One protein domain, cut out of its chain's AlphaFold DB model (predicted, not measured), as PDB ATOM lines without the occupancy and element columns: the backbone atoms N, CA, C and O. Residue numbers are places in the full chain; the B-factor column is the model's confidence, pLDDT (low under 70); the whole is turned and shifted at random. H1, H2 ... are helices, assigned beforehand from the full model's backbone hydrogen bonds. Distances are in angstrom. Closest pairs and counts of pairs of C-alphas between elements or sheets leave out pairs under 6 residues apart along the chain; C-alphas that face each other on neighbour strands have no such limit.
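AT A GLANCE: This is residues 2 to 93 of the 94 residues of an uncharacterized protein of Niastella caeni (UniProt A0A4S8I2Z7). A long helical hairpin makes a rod: H1 runs along one side, and H2 and H3, end to end, fold back beside it. The 92 printed residues hold three named helices, in the order H1, H2, H3, all helix in class. The whole is extended, radius of gyration of the C-alphas 19.5 A, spans 62 by 18 by 15 A.

HOW THE PARTS SIT: Start at H1, residues 2 to 41; its residues 24 to 39 alone touch H2, residues 51 to 68, closest at C-alphas Arg 24 and Trp 68, 6.1 A. This hairpin runs opposite ways at a shallow tilt of 11 degrees. H3, residues 73 to 93, is close to but not clearly touching H1, closest at C-alphas His 13 and Gln 82, 7.2 A. H2 and H3 touch only at the corner, closest at C-alphas Asn 67 and Arg 73, 4.8 A. The three form a bundle, helices at shallow tilts. Every O i to N i+4 pair is within hydrogen-bond range in H2 and H3, 35 of 36 in H1.

IN THESE COORDINATES: Find C-alpha 2 at (-16.845, -10.724, 36.139); H1 runs 59.1 A from there. H2 spans 25.4 A; H3 spans 30.8 A, ending at C-alpha 93, (-23.359, -11.998, 43.575).

THE WHOLE: The printed part has no cut and no long link; pLDDT is under 70 at residues 2, 3 and 93.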
ATOM      1  N   LYS A   2     -15.366 -10.708  36.290       54.91
ATOM      2  CA  LYS A   2     -16.845 -10.724  36.139       54.91
ATOM      3  C   LYS A   2     -17.356 -10.703  34.679       54.91
ATOM      4  O   LYS A   2     -18.385 -11.296  34.391       54.91
ATOM      5  N   ASN A   3     -16.629 -10.074  33.753       62.72
ATOM      6  CA  ASN A   3     -17.066  -9.892  32.358       62.72
ATOM      7  C   ASN A   3     -17.037 -11.202  31.528       62.72
ATOM      8  O   ASN A   3     -17.926 -11.476  30.723       62.72
ATOM      9  N   THR A   4     -16.064 -12.080  31.785       73.31
ATOM     10  CA  THR A   4     -15.919 -13.362  31.076       73.31
ATOM     11  C   THR A   4     -17.010 -14.376  31.427       73.31
ATOM     12  O   THR A   4     -17.438 -15.127  30.555       73.31
ATOM     13  N   PHE A   5     -17.502 -14.377  32.668       76.44
ATOM     14  CA  PHE A   5     -18.558 -15.295  33.105       76.44
ATOM     15  C   PHE A   5     -19.920 -14.984  32.464       76.44
ATOM     16  O   PHE A   5     -20.546 -15.874  31.894       76.44
ATOM     17  N   PHE A   6     -20.351 -13.716  32.480       77.50
ATOM     18  CA  PHE A   6     -21.602 -13.304  31.825       77.50
ATOM     19  C   PHE A   6     -21.572 -13.557  30.314       77.50
ATOM     20  O   PHE A   6     -22.556 -14.029  29.750       77.50
ATOM     21  N   THR A   7     -20.426 -13.320  29.672       82.19
ATOM     22  CA  THR A   7     -20.246 -13.606  28.241       82.19
ATOM     23  C   THR A   7     -20.388 -15.104  27.946       82.19
ATOM     24  O   THR A   7     -21.072 -15.486  26.998       82.19
ATOM     25  N   ALA A   8     -19.811 -15.972  28.786       84.38
ATOM     26  CA  ALA A   8     -19.943 -17.422  28.648       84.38
ATOM     27  C   ALA A   8     -21.389 -17.911  28.861       84.38
ATOM     28  O   ALA A   8     -21.847 -18.801  28.145       84.38
ATOM     29  N   LEU A   9     -22.124 -17.313  29.807       83.12
ATOM     30  CA  LEU A   9     -23.537 -17.623  30.040       83.12
ATOM     31  C   LEU A   9     -24.406 -17.259  28.828       83.12
ATOM     32  O   LEU A   9     -25.214 -18.075  28.387       83.12
ATOM     33  N   LEU A  10     -24.215 -16.063  28.267       83.88
ATOM     34  CA  LEU A  10     -24.938 -15.625  27.071       83.88
ATOM     35  C   LEU A  10     -24.647 -16.546  25.882       83.88
ATOM     36  O   LEU A  10     -25.581 -17.036  25.250       83.88
ATOM     37  N   ALA A  11     -23.377 -16.882  25.647       87.81
ATOM     38  CA  ALA A  11     -22.992 -17.822  24.595       87.81
ATOM     39  C   ALA A  11     -23.625 -19.214  24.790       87.81
ATOM     40  O   ALA A  11     -24.081 -19.840  23.830       87.81
ATOM     41  N   LYS A  12     -23.706 -19.705  26.035       88.19
ATOM     42  CA  LYS A  12     -24.396 -20.964  26.363       88.19
ATOM     43  C   LYS A  12     -25.887 -20.887  26.017       88.19
ATOM     44  O   LYS A  12     -26.397 -21.810  25.385       88.19
ATOM     45  N   HIS A  13     -26.574 -19.805  26.382       88.19
ATOM     46  CA  HIS A  13     -27.996 -19.620  26.069       88.19
ATOM     47  C   HIS A  13     -28.253 -19.535  24.561       88.19
ATOM     48  O   HIS A  13     -29.166 -20.188  24.057       88.19
ATOM     49  N   GLU A  14     -27.422 -18.800  23.822       88.44
ATOM     50  CA  GLU A  14     -27.509 -18.729  22.360       88.44
ATOM     51  C   GLU A  14     -27.336 -20.105  21.710       88.44
ATOM     52  O   GLU A  14     -28.097 -20.472  20.814       88.44
ATOM     53  N   ASN A  15     -26.371 -20.898  22.181       90.62
ATOM     54  CA  ASN A  15     -26.155 -22.253  21.680       90.62
ATOM     55  C   ASN A  15     -27.345 -23.172  21.974       90.62
ATOM     56  O   ASN A  15     -27.722 -23.969  21.116       90.62
ATOM     57  N   GLN A  16     -27.979 -23.042  23.140       89.19
ATOM     58  CA  GLN A  16     -29.193 -23.794  23.467       89.19
ATOM     59  C   GLN A  16     -30.379 -23.406  22.580       89.19
ATOM     60  O   GLN A  16     -31.109 -24.285  22.129       89.19
ATOM     61  N   ILE A  17     -30.552 -22.115  22.281       88.38
ATOM     62  CA  ILE A  17     -31.596 -21.640  21.361       88.38
ATOM     63  C   ILE A  17     -31.354 -22.190  19.949       88.38
ATOM     64  O   ILE A  17     -32.286 -22.676  19.309       88.38
ATOM     65  N   LYS A  18     -30.102 -22.175  19.474       90.62
ATOM     66  CA  LYS A  18     -29.728 -22.768  18.179       90.62
ATOM     67  C   LYS A  18     -30.006 -24.272  18.145       90.62
ATOM     68  O   LYS A  18     -30.629 -24.745  17.199       90.62
ATOM     69  N   ALA A  19     -29.598 -25.006  19.182       90.31
ATOM     70  CA  ALA A  19     -29.853 -26.440  19.295       90.31
ATOM     71  C   ALA A  19     -31.358 -26.748  19.298       90.31
ATOM     72  O   ALA A  19     -31.806 -27.624  18.562       90.31
ATOM     73  N   PHE A  20     -32.156 -25.973  20.040       90.56
ATOM     74  CA  PHE A  20     -33.612 -26.092  20.019       90.56
ATOM     75  C   PHE A  20     -34.193 -25.845  18.619       90.56
ATOM     76  O   PHE A  20     -35.081 -26.576  18.187       90.56
ATOM     77  N   GLY A  21     -33.672 -24.856  17.886       90.44
ATOM     78  CA  GLY A  21     -34.062 -24.596  16.498       90.44
ATOM     79  C   GLY A  21     -33.817 -25.791  15.571       90.44
ATOM     80  O   GLY A  21     -34.689 -26.125  14.771       90.44
ATOM     81  N   ILE A  22     -32.673 -26.469  15.718       94.00
ATOM     82  CA  ILE A  22     -32.349 -27.692  14.964       94.00
ATOM     83  C   ILE A  22     -33.322 -28.817  15.327       94.00
ATOM     84  O   ILE A  22     -33.953 -29.385  14.440       94.00
ATOM     85  N   MET A  23     -33.525 -29.082  16.619       93.06
ATOM     86  CA  MET A  23     -34.447 -30.128  17.073       93.06
ATOM     87  C   MET A  23     -35.887 -29.875  16.606       93.06
ATOM     88  O   MET A  23     -36.591 -30.798  16.203       93.06
ATOM     89  N   ARG A  24     -36.328 -28.610  16.607       94.06
ATOM     90  CA  ARG A  24     -37.640 -28.220  16.077       94.06
ATOM     91  C   ARG A  24     -37.752 -28.512  14.583       94.06
ATOM     92  O   ARG A  24     -38.807 -28.959  14.138       94.06
ATOM     93  N   LEU A  25     -36.698 -28.248  13.811       94.94
ATOM     94  CA  LEU A  25     -36.674 -28.545  12.380       94.94
ATOM     95  C   LEU A  25     -36.751 -30.055  12.123       94.94
ATOM     96  O   LEU A  25     -37.517 -30.483  11.263       94.94
ATOM     97  N   GLU A  26     -36.008 -30.858  12.882       95.62
ATOM     98  CA  GLU A  26     -36.061 -32.323  12.799       95.62
ATOM     99  C   GLU A  26     -37.458 -32.855  13.146       95.62
ATOM    100  O   GLU A  26     -38.012 -33.675  12.413       95.62
ATOM    101  N   ALA A  27     -38.075 -32.333  14.210       95.44
ATOM    102  CA  ALA A  27     -39.442 -32.680  14.585       95.44
ATOM    103  C   ALA A  27     -40.457 -32.292  13.495       95.44
ATOM    104  O   ALA A  27     -41.365 -33.064  13.196       95.44
ATOM    105  N   TRP A  28     -40.280 -31.131  12.854       96.25
ATOM    106  CA  TRP A  28     -41.120 -30.697  11.734       96.25
ATOM    107  C   TRP A  28     -40.986 -31.629  10.524       96.25
ATOM    108  O   TRP A  28     -41.981 -32.018   9.918       96.25
ATOM    109  N   GLN A  29     -39.763 -32.046  10.190       97.62
ATOM    110  CA  GLN A  29     -39.534 -33.031   9.131       97.62
ATOM    111  C   GLN A  29     -40.158 -34.394   9.464       97.62
ATOM    112  O   GLN A  29     -40.673 -35.063   8.567       97.62
ATOM    113  N   GLY A  30     -40.129 -34.794  10.738       97.38
ATOM    114  CA  GLY A  30     -40.822 -35.982  11.236       97.38
ATOM    115  C   GLY A  30     -42.335 -35.902  11.027       97.38
ATOM    116  O   GLY A  30     -42.910 -36.819  10.448       97.38
ATOM    117  N   LEU A  31     -42.954 -34.779  11.401       97.62
ATOM    118  CA  LEU A  31     -44.377 -34.519  11.161       97.62
ATOM    119  C   LEU A  31     -44.721 -34.613   9.668       97.62
ATOM    120  O   LEU A  31     -45.623 -35.353   9.294       97.62
ATOM    121  N   LEU A  32     -43.974 -33.929   8.795       97.31
ATOM    122  CA  LEU A  32     -44.228 -33.972   7.347       97.31
ATOM    123  C   LEU A  32     -44.142 -35.391   6.766       97.31
ATOM    124  O   LEU A  32     -44.826 -35.710   5.790       97.31
ATOM    125  N   ARG A  33     -43.289 -36.244   7.344       98.00
ATOM    126  CA  ARG A  33     -43.210 -37.657   6.973       98.00
ATOM    127  C   ARG A  33     -44.468 -38.409   7.402       98.00
ATOM    128  O   ARG A  33     -45.037 -39.098   6.564       98.00
ATOM    129  N   GLN A  34     -44.921 -38.220   8.640       97.44
ATOM    130  CA  GLN A  34     -46.157 -38.825   9.147       97.44
ATOM    131  C   GLN A  34     -47.380 -38.400   8.326       97.44
ATOM    132  O   GLN A  34     -48.179 -39.246   7.940       97.44
ATOM    133  N   GLU A  35     -47.497 -37.113   7.985       97.50
ATOM    134  CA  GLU A  35     -48.581 -36.617   7.126       97.50
ATOM    135  C   GLU A  35     -48.572 -37.311   5.758       97.50
ATOM    136  O   GLU A  35     -49.613 -37.725   5.248       97.50
ATOM    137  N   ARG A  36     -47.385 -37.485   5.162       97.38
ATOM    138  CA  ARG A  36     -47.240 -38.182   3.880       97.38
ATOM    139  C   ARG A  36     -47.598 -39.665   3.988       97.38
ATOM    140  O   ARG A  36     -48.267 -40.173   3.094       97.38
ATOM    141  N   GLU A  37     -47.138 -40.344   5.033       97.69
ATOM    142  CA  GLU A  37     -47.436 -41.759   5.283       97.69
ATOM    143  C   GLU A  37     -48.942 -41.979   5.460       97.69
ATOM    144  O   GLU A  37     -49.500 -42.868   4.819       97.69
ATOM    145  N   LEU A  38     -49.614 -41.109   6.222       97.19
ATOM    146  CA  LEU A  38     -51.064 -41.148   6.400       97.19
ATOM    147  C   LEU A  38     -51.801 -40.987   5.064       97.19
ATOM    148  O   LEU A  38     -52.648 -41.808   4.712       97.19
ATOM    149  N   LEU A  39     -51.457 -39.965   4.278       96.75
ATOM    150  CA  LEU A  39     -52.078 -39.740   2.969       96.75
ATOM    151  C   LEU A  39     -51.870 -40.929   2.015       96.75
ATOM    152  O   LEU A  39     -52.802 -41.341   1.320       96.75
ATOM    153  N   GLN A  40     -50.674 -41.529   2.024       97.38
ATOM    154  CA  GLN A  40     -50.365 -42.727   1.240       97.38
ATOM    155  C   GLN A  40     -51.177 -43.944   1.690       97.38
ATOM    156  O   GLN A  40     -51.744 -44.637   0.842       97.38
ATOM    157  N   GLU A  41     -51.270 -44.194   2.997       97.06
ATOM    158  CA  GLU A  41     -52.063 -45.288   3.566       97.06
ATOM    159  C   GLU A  41     -53.534 -45.168   3.152       97.06
ATOM    160  O   GLU A  41     -54.148 -46.135   2.694       97.06
ATOM    161  N   LYS A  42     -54.080 -43.952   3.243       96.19
ATOM    162  CA  LYS A  42     -55.471 -43.643   2.887       96.19
ATOM    163  C   LYS A  42     -55.687 -43.463   1.382       96.19
ATOM    164  O   LYS A  42     -56.820 -43.253   0.959       96.19
ATOM    165  N   ARG A  43     -54.626 -43.581   0.570       96.31
ATOM    166  CA  ARG A  43     -54.631 -43.434  -0.898       96.31
ATOM    167  C   ARG A  43     -55.293 -42.136  -1.366       96.31
ATOM    168  O   ARG A  43     -56.055 -42.133  -2.330       96.31
ATOM    169  N   CYS A  44     -54.997 -41.047  -0.672       95.75
ATOM    170  CA  CYS A  44     -55.501 -39.715  -0.980       95.75
ATOM    171  C   CYS A  44     -54.358 -38.696  -0.984       95.75
ATOM    172  O   CYS A  44     -53.203 -39.008  -0.692       95.75
ATOM    173  N   ASP A  45     -54.687 -37.466  -1.346       95.69
ATOM    174  CA  ASP A  45     -53.831 -36.296  -1.200       95.69
ATOM    175  C   ASP A  45     -54.560 -35.222  -0.378       95.69
ATOM    176  O   ASP A  45     -55.681 -35.420   0.087       95.69
ATOM    177  N   TYR A  46     -53.937 -34.058  -0.201       91.25
ATOM    178  CA  TYR A  46     -54.539 -32.976   0.575       91.25
ATOM    179  C   TYR A  46     -55.856 -32.445  -0.010       91.25
ATOM    180  O   TYR A  46     -56.654 -31.889   0.734       91.25
ATOM    181  N   THR A  47     -56.115 -32.571  -1.312       94.12
ATOM    182  CA  THR A  47     -57.345 -32.033  -1.921       94.12
ATOM    183  C   THR A  47     -58.466 -33.066  -1.975       94.12
ATOM    184  O   THR A  47     -59.635 -32.694  -2.055       94.12
ATOM    185  N   THR A  48     -58.118 -34.350  -1.903       95.81
ATOM    186  CA  THR A  48     -59.039 -35.492  -1.986       95.81
ATOM    187  C   THR A  48     -59.254 -36.204  -0.650       95.81
ATOM    188  O   THR A  48     -60.106 -37.089  -0.568       95.81
ATOM    189  N   ALA A  49     -58.510 -35.830   0.395       95.00
ATOM    190  CA  ALA A  49     -58.661 -36.377   1.736       95.00
ATOM    191  C   ALA A  49     -60.093 -36.205   2.265       95.00
ATOM    192  O   ALA A  49     -60.711 -35.143   2.143       95.00
ATOM    193  N   THR A  50     -60.610 -37.264   2.890       96.50
ATOM    194  CA  THR A  50     -61.885 -37.210   3.607       96.50
ATOM    195  C   THR A  50     -61.762 -36.332   4.850       96.50
ATOM    196  O   THR A  50     -60.664 -36.009   5.309       96.50
ATOM    197  N   TYR A  51     -62.905 -35.963   5.427       96.38
ATOM    198  CA  TYR A  51     -62.938 -35.165   6.649       96.38
ATOM    199  C   TYR A  51     -62.179 -35.825   7.815       96.38
ATOM    200  O   TYR A  51     -61.426 -35.148   8.508       96.38
ATOM    201  N   ASP A  52     -62.297 -37.144   7.980       96.69
ATOM    202  CA  ASP A  52     -61.607 -37.875   9.052       96.69
ATOM    203  C   ASP A  52     -60.079 -37.808   8.905       96.69
ATOM    204  O   ASP A  52     -59.366 -37.561   9.873       96.69
ATOM    205  N   VAL A  53     -59.568 -37.937   7.675       96.62
ATOM    206  CA  VAL A  53     -58.128 -37.811   7.398       96.62
ATOM    207  C   VAL A  53     -57.649 -36.383   7.656       96.62
ATOM    208  O   VAL A  53     -56.567 -36.178   8.204       96.62
ATOM    209  N   TRP A  54     -58.464 -35.382   7.315       96.94
ATOM    210  CA  TRP A  54     -58.177 -33.988   7.644       96.94
ATOM    211  C   TRP A  54     -58.081 -33.743   9.153       96.94
ATOM    212  O   TRP A  54     -57.158 -33.053   9.587       96.94
ATOM    213  N   LEU A  55     -58.980 -34.333   9.946       97.06
ATOM    214  CA  LEU A  55     -58.932 -34.247  11.408       97.06
ATOM    215  C   LEU A  55     -57.671 -34.901  11.986       97.06
ATOM    216  O   LEU A  55     -57.059 -34.349  12.900       97.06
ATOM    217  N   GLU A  56     -57.251 -36.047  11.450       97.12
ATOM    218  CA  GLU A  56     -56.006 -36.698  11.870       97.12
ATOM    219  C   GLU A  56     -54.776 -35.826  11.563       97.12
ATOM    220  O   GLU A  56     -53.930 -35.617  12.436       97.12
ATOM    221  N   LEU A  57     -54.701 -35.241  10.362       97.12
ATOM    222  CA  LEU A  57     -53.636 -34.298   9.993       97.12
ATOM    223  C   LEU A  57     -53.621 -33.063  10.904       97.12
ATOM    224  O   LEU A  57     -52.559 -32.613  11.338       97.12
ATOM    225  N   GLU A  58     -54.795 -32.511  11.215       97.06
ATOM    226  CA  GLU A  58     -54.925 -31.386  12.142       97.06
ATOM    227  C   GLU A  58     -54.435 -31.760  13.546       97.06
ATOM    228  O   GLU A  58     -53.711 -30.983  14.171       97.06
ATOM    229  N   HIS A  59     -54.749 -32.969  14.020       97.06
ATOM    230  CA  HIS A  59     -54.290 -33.456  15.316       97.06
ATOM    231  C   HIS A  59     -52.761 -33.555  15.391       97.06
ATOM    232  O   HIS A  59     -52.161 -33.052  16.345       97.06
ATOM    233  N   LEU A  60     -52.126 -34.123  14.361       96.00
ATOM    234  CA  LEU A  60     -50.665 -34.225  14.276       96.00
ATOM    235  C   LEU A  60     -49.999 -32.837  14.328       96.00
ATOM    236  O   LEU A  60     -49.044 -32.611  15.079       96.00
ATOM    237  N   ARG A  61     -50.544 -31.866  13.585       96.31
ATOM    238  CA  ARG A  61     -50.064 -30.473  13.592       96.31
ATOM    239  C   ARG A  61     -50.278 -29.792  14.940       96.31
ATOM    240  O   ARG A  61     -49.397 -29.069  15.406       96.31
ATOM    241  N   ALA A  62     -51.420 -30.025  15.579       95.81
ATOM    242  CA  ALA A  62     -51.734 -29.464  16.887       95.81
ATOM    243  C   ALA A  62     -50.798 -30.005  17.980       95.81
ATOM    244  O   ALA A  62     -50.325 -29.236  18.821       95.81
ATOM    245  N   GLU A  63     -50.471 -31.301  17.958       95.12
ATOM    246  CA  GLU A  63     -49.464 -31.876  18.855       95.12
ATOM    247  C   GLU A  63     -48.076 -31.281  18.624       95.12
ATOM    248  O   GLU A  63     -47.372 -30.961  19.592       95.12
ATOM    249  N   PHE A  64     -47.686 -31.091  17.362       95.50
ATOM    250  CA  PHE A  64     -46.435 -30.417  17.044       95.50
ATOM    251  C   PHE A  64     -46.416 -28.996  17.616       95.50
ATOM    252  O   PHE A  64     -45.497 -28.663  18.362       95.50
ATOM    253  N   GLU A  65     -47.438 -28.178  17.360       94.62
ATOM    254  CA  GLU A  65     -47.489 -26.790  17.840       94.62
ATOM    255  C   GLU A  65     -47.521 -26.714  19.377       94.62
ATOM    256  O   GLU A  65     -46.821 -25.900  19.987       94.62
ATOM    257  N   LYS A  66     -48.245 -27.625  20.038       94.94
ATOM    258  CA  LYS A  66     -48.286 -27.724  21.506       94.94
ATOM    259  C   LYS A  66     -46.901 -27.956  22.115       94.94
ATOM    260  O   LYS A  66     -46.607 -27.427  23.190       94.94
ATOM    261  N   ASN A  67     -46.052 -28.746  21.463       92.06
ATOM    262  CA  ASN A  67     -44.734 -29.100  21.989       92.06
ATOM    263  C   ASN A  67     -43.628 -28.147  21.509       92.06
ATOM    264  O   ASN A  67     -42.817 -27.693  22.321       92.06
ATOM    265  N   TRP A  68     -43.638 -27.806  20.221       91.69
ATOM    266  CA  TRP A  68     -42.548 -27.160  19.483       91.69
ATOM    267  C   TRP A  68     -42.872 -25.757  18.963       91.69
ATOM    268  O   TRP A  68     -41.976 -25.072  18.460       91.69
ATOM    269  N   GLY A  69     -44.127 -25.323  19.068       88.56
ATOM    270  CA  GLY A  69     -44.578 -23.999  18.655       88.56
ATOM    271  C   GLY A  69     -43.885 -22.853  19.388       88.56
ATOM    272  O   GLY A  69     -43.172 -23.051  20.375       88.56
ATOM    273  N   GLY A  70     -44.141 -21.615  18.956       80.12
ATOM    274  CA  GLY A  70     -43.547 -20.417  19.578       80.12
ATOM    275  C   GLY A  70     -43.912 -20.253  21.062       80.12
ATOM    276  O   GLY A  70     -43.139 -19.706  21.842       80.12
ATOM    277  N   ASN A  71     -45.062 -20.806  21.457       80.56
ATOM    278  CA  ASN A  71     -45.530 -20.920  22.840       80.56
ATOM    279  C   ASN A  71     -45.603 -22.378  23.320       80.56
ATOM    280  O   ASN A  71     -46.308 -22.678  24.295       80.56
ATOM    281  N   GLY A  72     -44.904 -23.278  22.630       87.00
ATOM    282  CA  GLY A  72     -44.882 -24.701  22.917       87.00
ATOM    283  C   GLY A  72     -44.266 -25.011  24.279       87.00
ATOM    284  O   GLY A  72     -43.575 -24.192  24.898       87.00
ATOM    285  N   ARG A  73     -44.531 -26.217  24.774       90.00
ATOM    286  CA  ARG A  73     -44.032 -26.687  26.069       90.00
ATOM    287  C   ARG A  73     -42.510 -26.570  26.182       90.00
ATOM    288  O   ARG A  73     -42.023 -26.066  27.190       90.00
ATOM    289  N   LEU A  74     -41.777 -26.990  25.153       88.12
ATOM    290  CA  LEU A  74     -40.322 -27.112  25.227       88.12
ATOM    291  C   LEU A  74     -39.617 -25.751  25.268       88.12
ATOM    292  O   LEU A  74     -38.732 -25.551  26.096       88.12
ATOM    293  N   ILE A  75     -40.050 -24.776  24.458       87.75
ATOM    294  CA  ILE A  75     -39.471 -23.423  24.501       87.75
ATOM    295  C   ILE A  75     -39.783 -22.717  25.829       87.75
ATOM    296  O   ILE A  75     -38.936 -22.021  26.390       87.75
ATOM    297  N   LYS A  76     -40.975 -22.953  26.398       89.00
ATOM    298  CA  LYS A  76     -41.335 -22.454  27.734       89.00
ATOM    299  C   LYS A  76     -40.459 -23.064  28.825       89.00
ATOM    300  O   LYS A  76     -40.039 -22.346  29.732       89.00
ATOM    301  N   GLU A  77     -40.202 -24.368  28.768       89.00
ATOM    302  CA  GLU A  77     -39.321 -25.055  29.717       89.00
ATOM    303  C   GLU A  77     -37.871 -24.566  29.597       89.00
ATOM    304  O   GLU A  77     -37.263 -24.258  30.624       89.00
ATOM    305  N   LEU A  78     -37.360 -24.381  28.373       88.94
ATOM    306  CA  LEU A  78     -36.030 -23.814  28.128       88.94
ATOM    307  C   LEU A  78     -35.897 -22.413  28.740       88.94
ATOM    308  O   LEU A  78     -34.993 -22.173  29.539       88.94
ATOM    309  N   ASN A  79     -36.842 -21.517  28.443       87.56
ATOM    310  CA  ASN A  79     -36.838 -20.153  28.979       87.56
ATOM    311  C   ASN A  79     -36.921 -20.140  30.513       87.56
ATOM    312  O   ASN A  79     -36.213 -19.382  31.175       87.56
ATOM    313  N   ARG A  80     -37.758 -21.002  31.109       89.44
ATOM    314  CA  ARG A  80     -37.851 -21.133  32.575       89.44
ATOM    315  C   ARG A  80     -36.524 -21.557  33.189       89.44
ATOM    316  O   ARG A  80     -36.151 -21.031  34.235       89.44
ATOM    317  N   TRP A  81     -35.836 -22.513  32.575       87.44
ATOM    318  CA  TRP A  81     -34.549 -22.986  33.067       87.44
ATOM    319  C   TRP A  81     -33.474 -21.897  32.969       87.44
ATOM    320  O   TRP A  81     -32.808 -21.621  33.965       87.44
ATOM    321  N   GLN A  82     -33.395 -21.194  31.835       88.75
ATOM    322  CA  GLN A  82     -32.472 -20.068  31.643       88.75
ATOM    323  C   GLN A  82     -32.703 -18.952  32.673       88.75
ATOM    324  O   GLN A  82     -31.756 -18.444  33.270       88.75
ATOM    325  N   MET A  83     -33.965 -18.616  32.958       87.94
ATOM    326  CA  MET A  83     -34.298 -17.620  33.982       87.94
ATOM    327  C   MET A  83     -33.875 -18.049  35.391       87.94
ATOM    328  O   MET A  83     -33.407 -17.210  36.161       87.94
ATOM    329  N   ARG A  84     -33.993 -19.339  35.736       88.06
ATOM    330  CA  ARG A  84     -33.515 -19.861  37.028       88.06
ATOM    331  C   ARG A  84     -31.994 -19.778  37.150       88.06
ATOM    332  O   ARG A  84     -31.506 -19.409  38.215       88.06
ATOM    333  N   GLU A  85     -31.251 -20.093  36.085       85.44
ATOM    334  CA  GLU A  85     -29.787 -19.950  36.086       85.44
ATOM    335  C   GLU A  85     -29.374 -18.486  36.301       85.44
ATOM    336  O   GLU A  85     -28.517 -18.206  37.139       85.44
ATOM    337  N   ILE A  86     -30.038 -17.541  35.625       84.69
ATOM    338  CA  ILE A  86     -29.796 -16.101  35.803       84.69
ATOM    339  C   ILE A  86     -30.093 -15.663  37.244       84.69
ATOM    340  O   ILE A  86     -29.274 -14.981  37.859       84.69
ATOM    341  N   GLN A  87     -31.237 -16.066  37.808       86.44
ATOM    342  CA  GLN A  87     -31.610 -15.714  39.184       86.44
ATOM    343  C   GLN A  87     -30.605 -16.237  40.211       86.44
ATOM    344  O   GLN A  87     -30.237 -15.500  41.125       86.44
ATOM    345  N   LYS A  88     -30.125 -17.475  40.040       86.31
ATOM    346  CA  LYS A  88     -29.099 -18.061  40.909       86.31
ATOM    347  C   LYS A  88     -27.825 -17.211  40.909       86.31
ATOM    348  O   LYS A  88     -27.325 -16.857  41.973       86.31
ATOM    349  N   ILE A  89     -27.358 -16.813  39.727       82.12
ATOM    350  CA  ILE A  89     -26.169 -15.964  39.582       82.12
ATOM    351  C   ILE A  89     -26.359 -14.625  40.293       82.12
ATOM    352  O   ILE A  89     -25.461 -14.199  41.016       82.12
ATOM    353  N   ILE A  90     -27.516 -13.981  40.110       82.31
ATOM    354  CA  ILE A  90     -27.837 -12.718  40.784       82.31
ATOM    355  C   ILE A  90     -27.778 -12.913  42.302       82.31
ATOM    356  O   ILE A  90     -27.082 -12.158  42.973       82.31
ATOM    357  N   SER A  91     -28.423 -13.951  42.843       84.19
ATOM    358  CA  SER A  91     -28.442 -14.205  44.291       84.19
ATOM    359  C   SER A  91     -27.075 -14.538  44.899       84.19
ATOM    360  O   SER A  91     -26.858 -14.266  46.069       84.19
ATOM    361  N   GLU A  92     -26.150 -15.115  44.129       80.38
ATOM    362  CA  GLU A  92     -24.793 -15.443  44.598       80.38
ATOM    363  C   GLU A  92     -23.833 -14.239  44.541       80.38
ATOM    364  O   GLU A  92     -22.745 -14.289  45.112       80.38
ATOM    365  N   HIS A  93     -24.208 -13.168  43.832       65.12
ATOM    366  CA  HIS A  93     -23.359 -11.998  43.575       65.12
ATOM    367  C   HIS A  93     -23.949 -10.674  44.092       65.12
ATOM    368  O   HIS A  93     -23.355  -9.621  43.827       65.12
TER     369      HIS A  93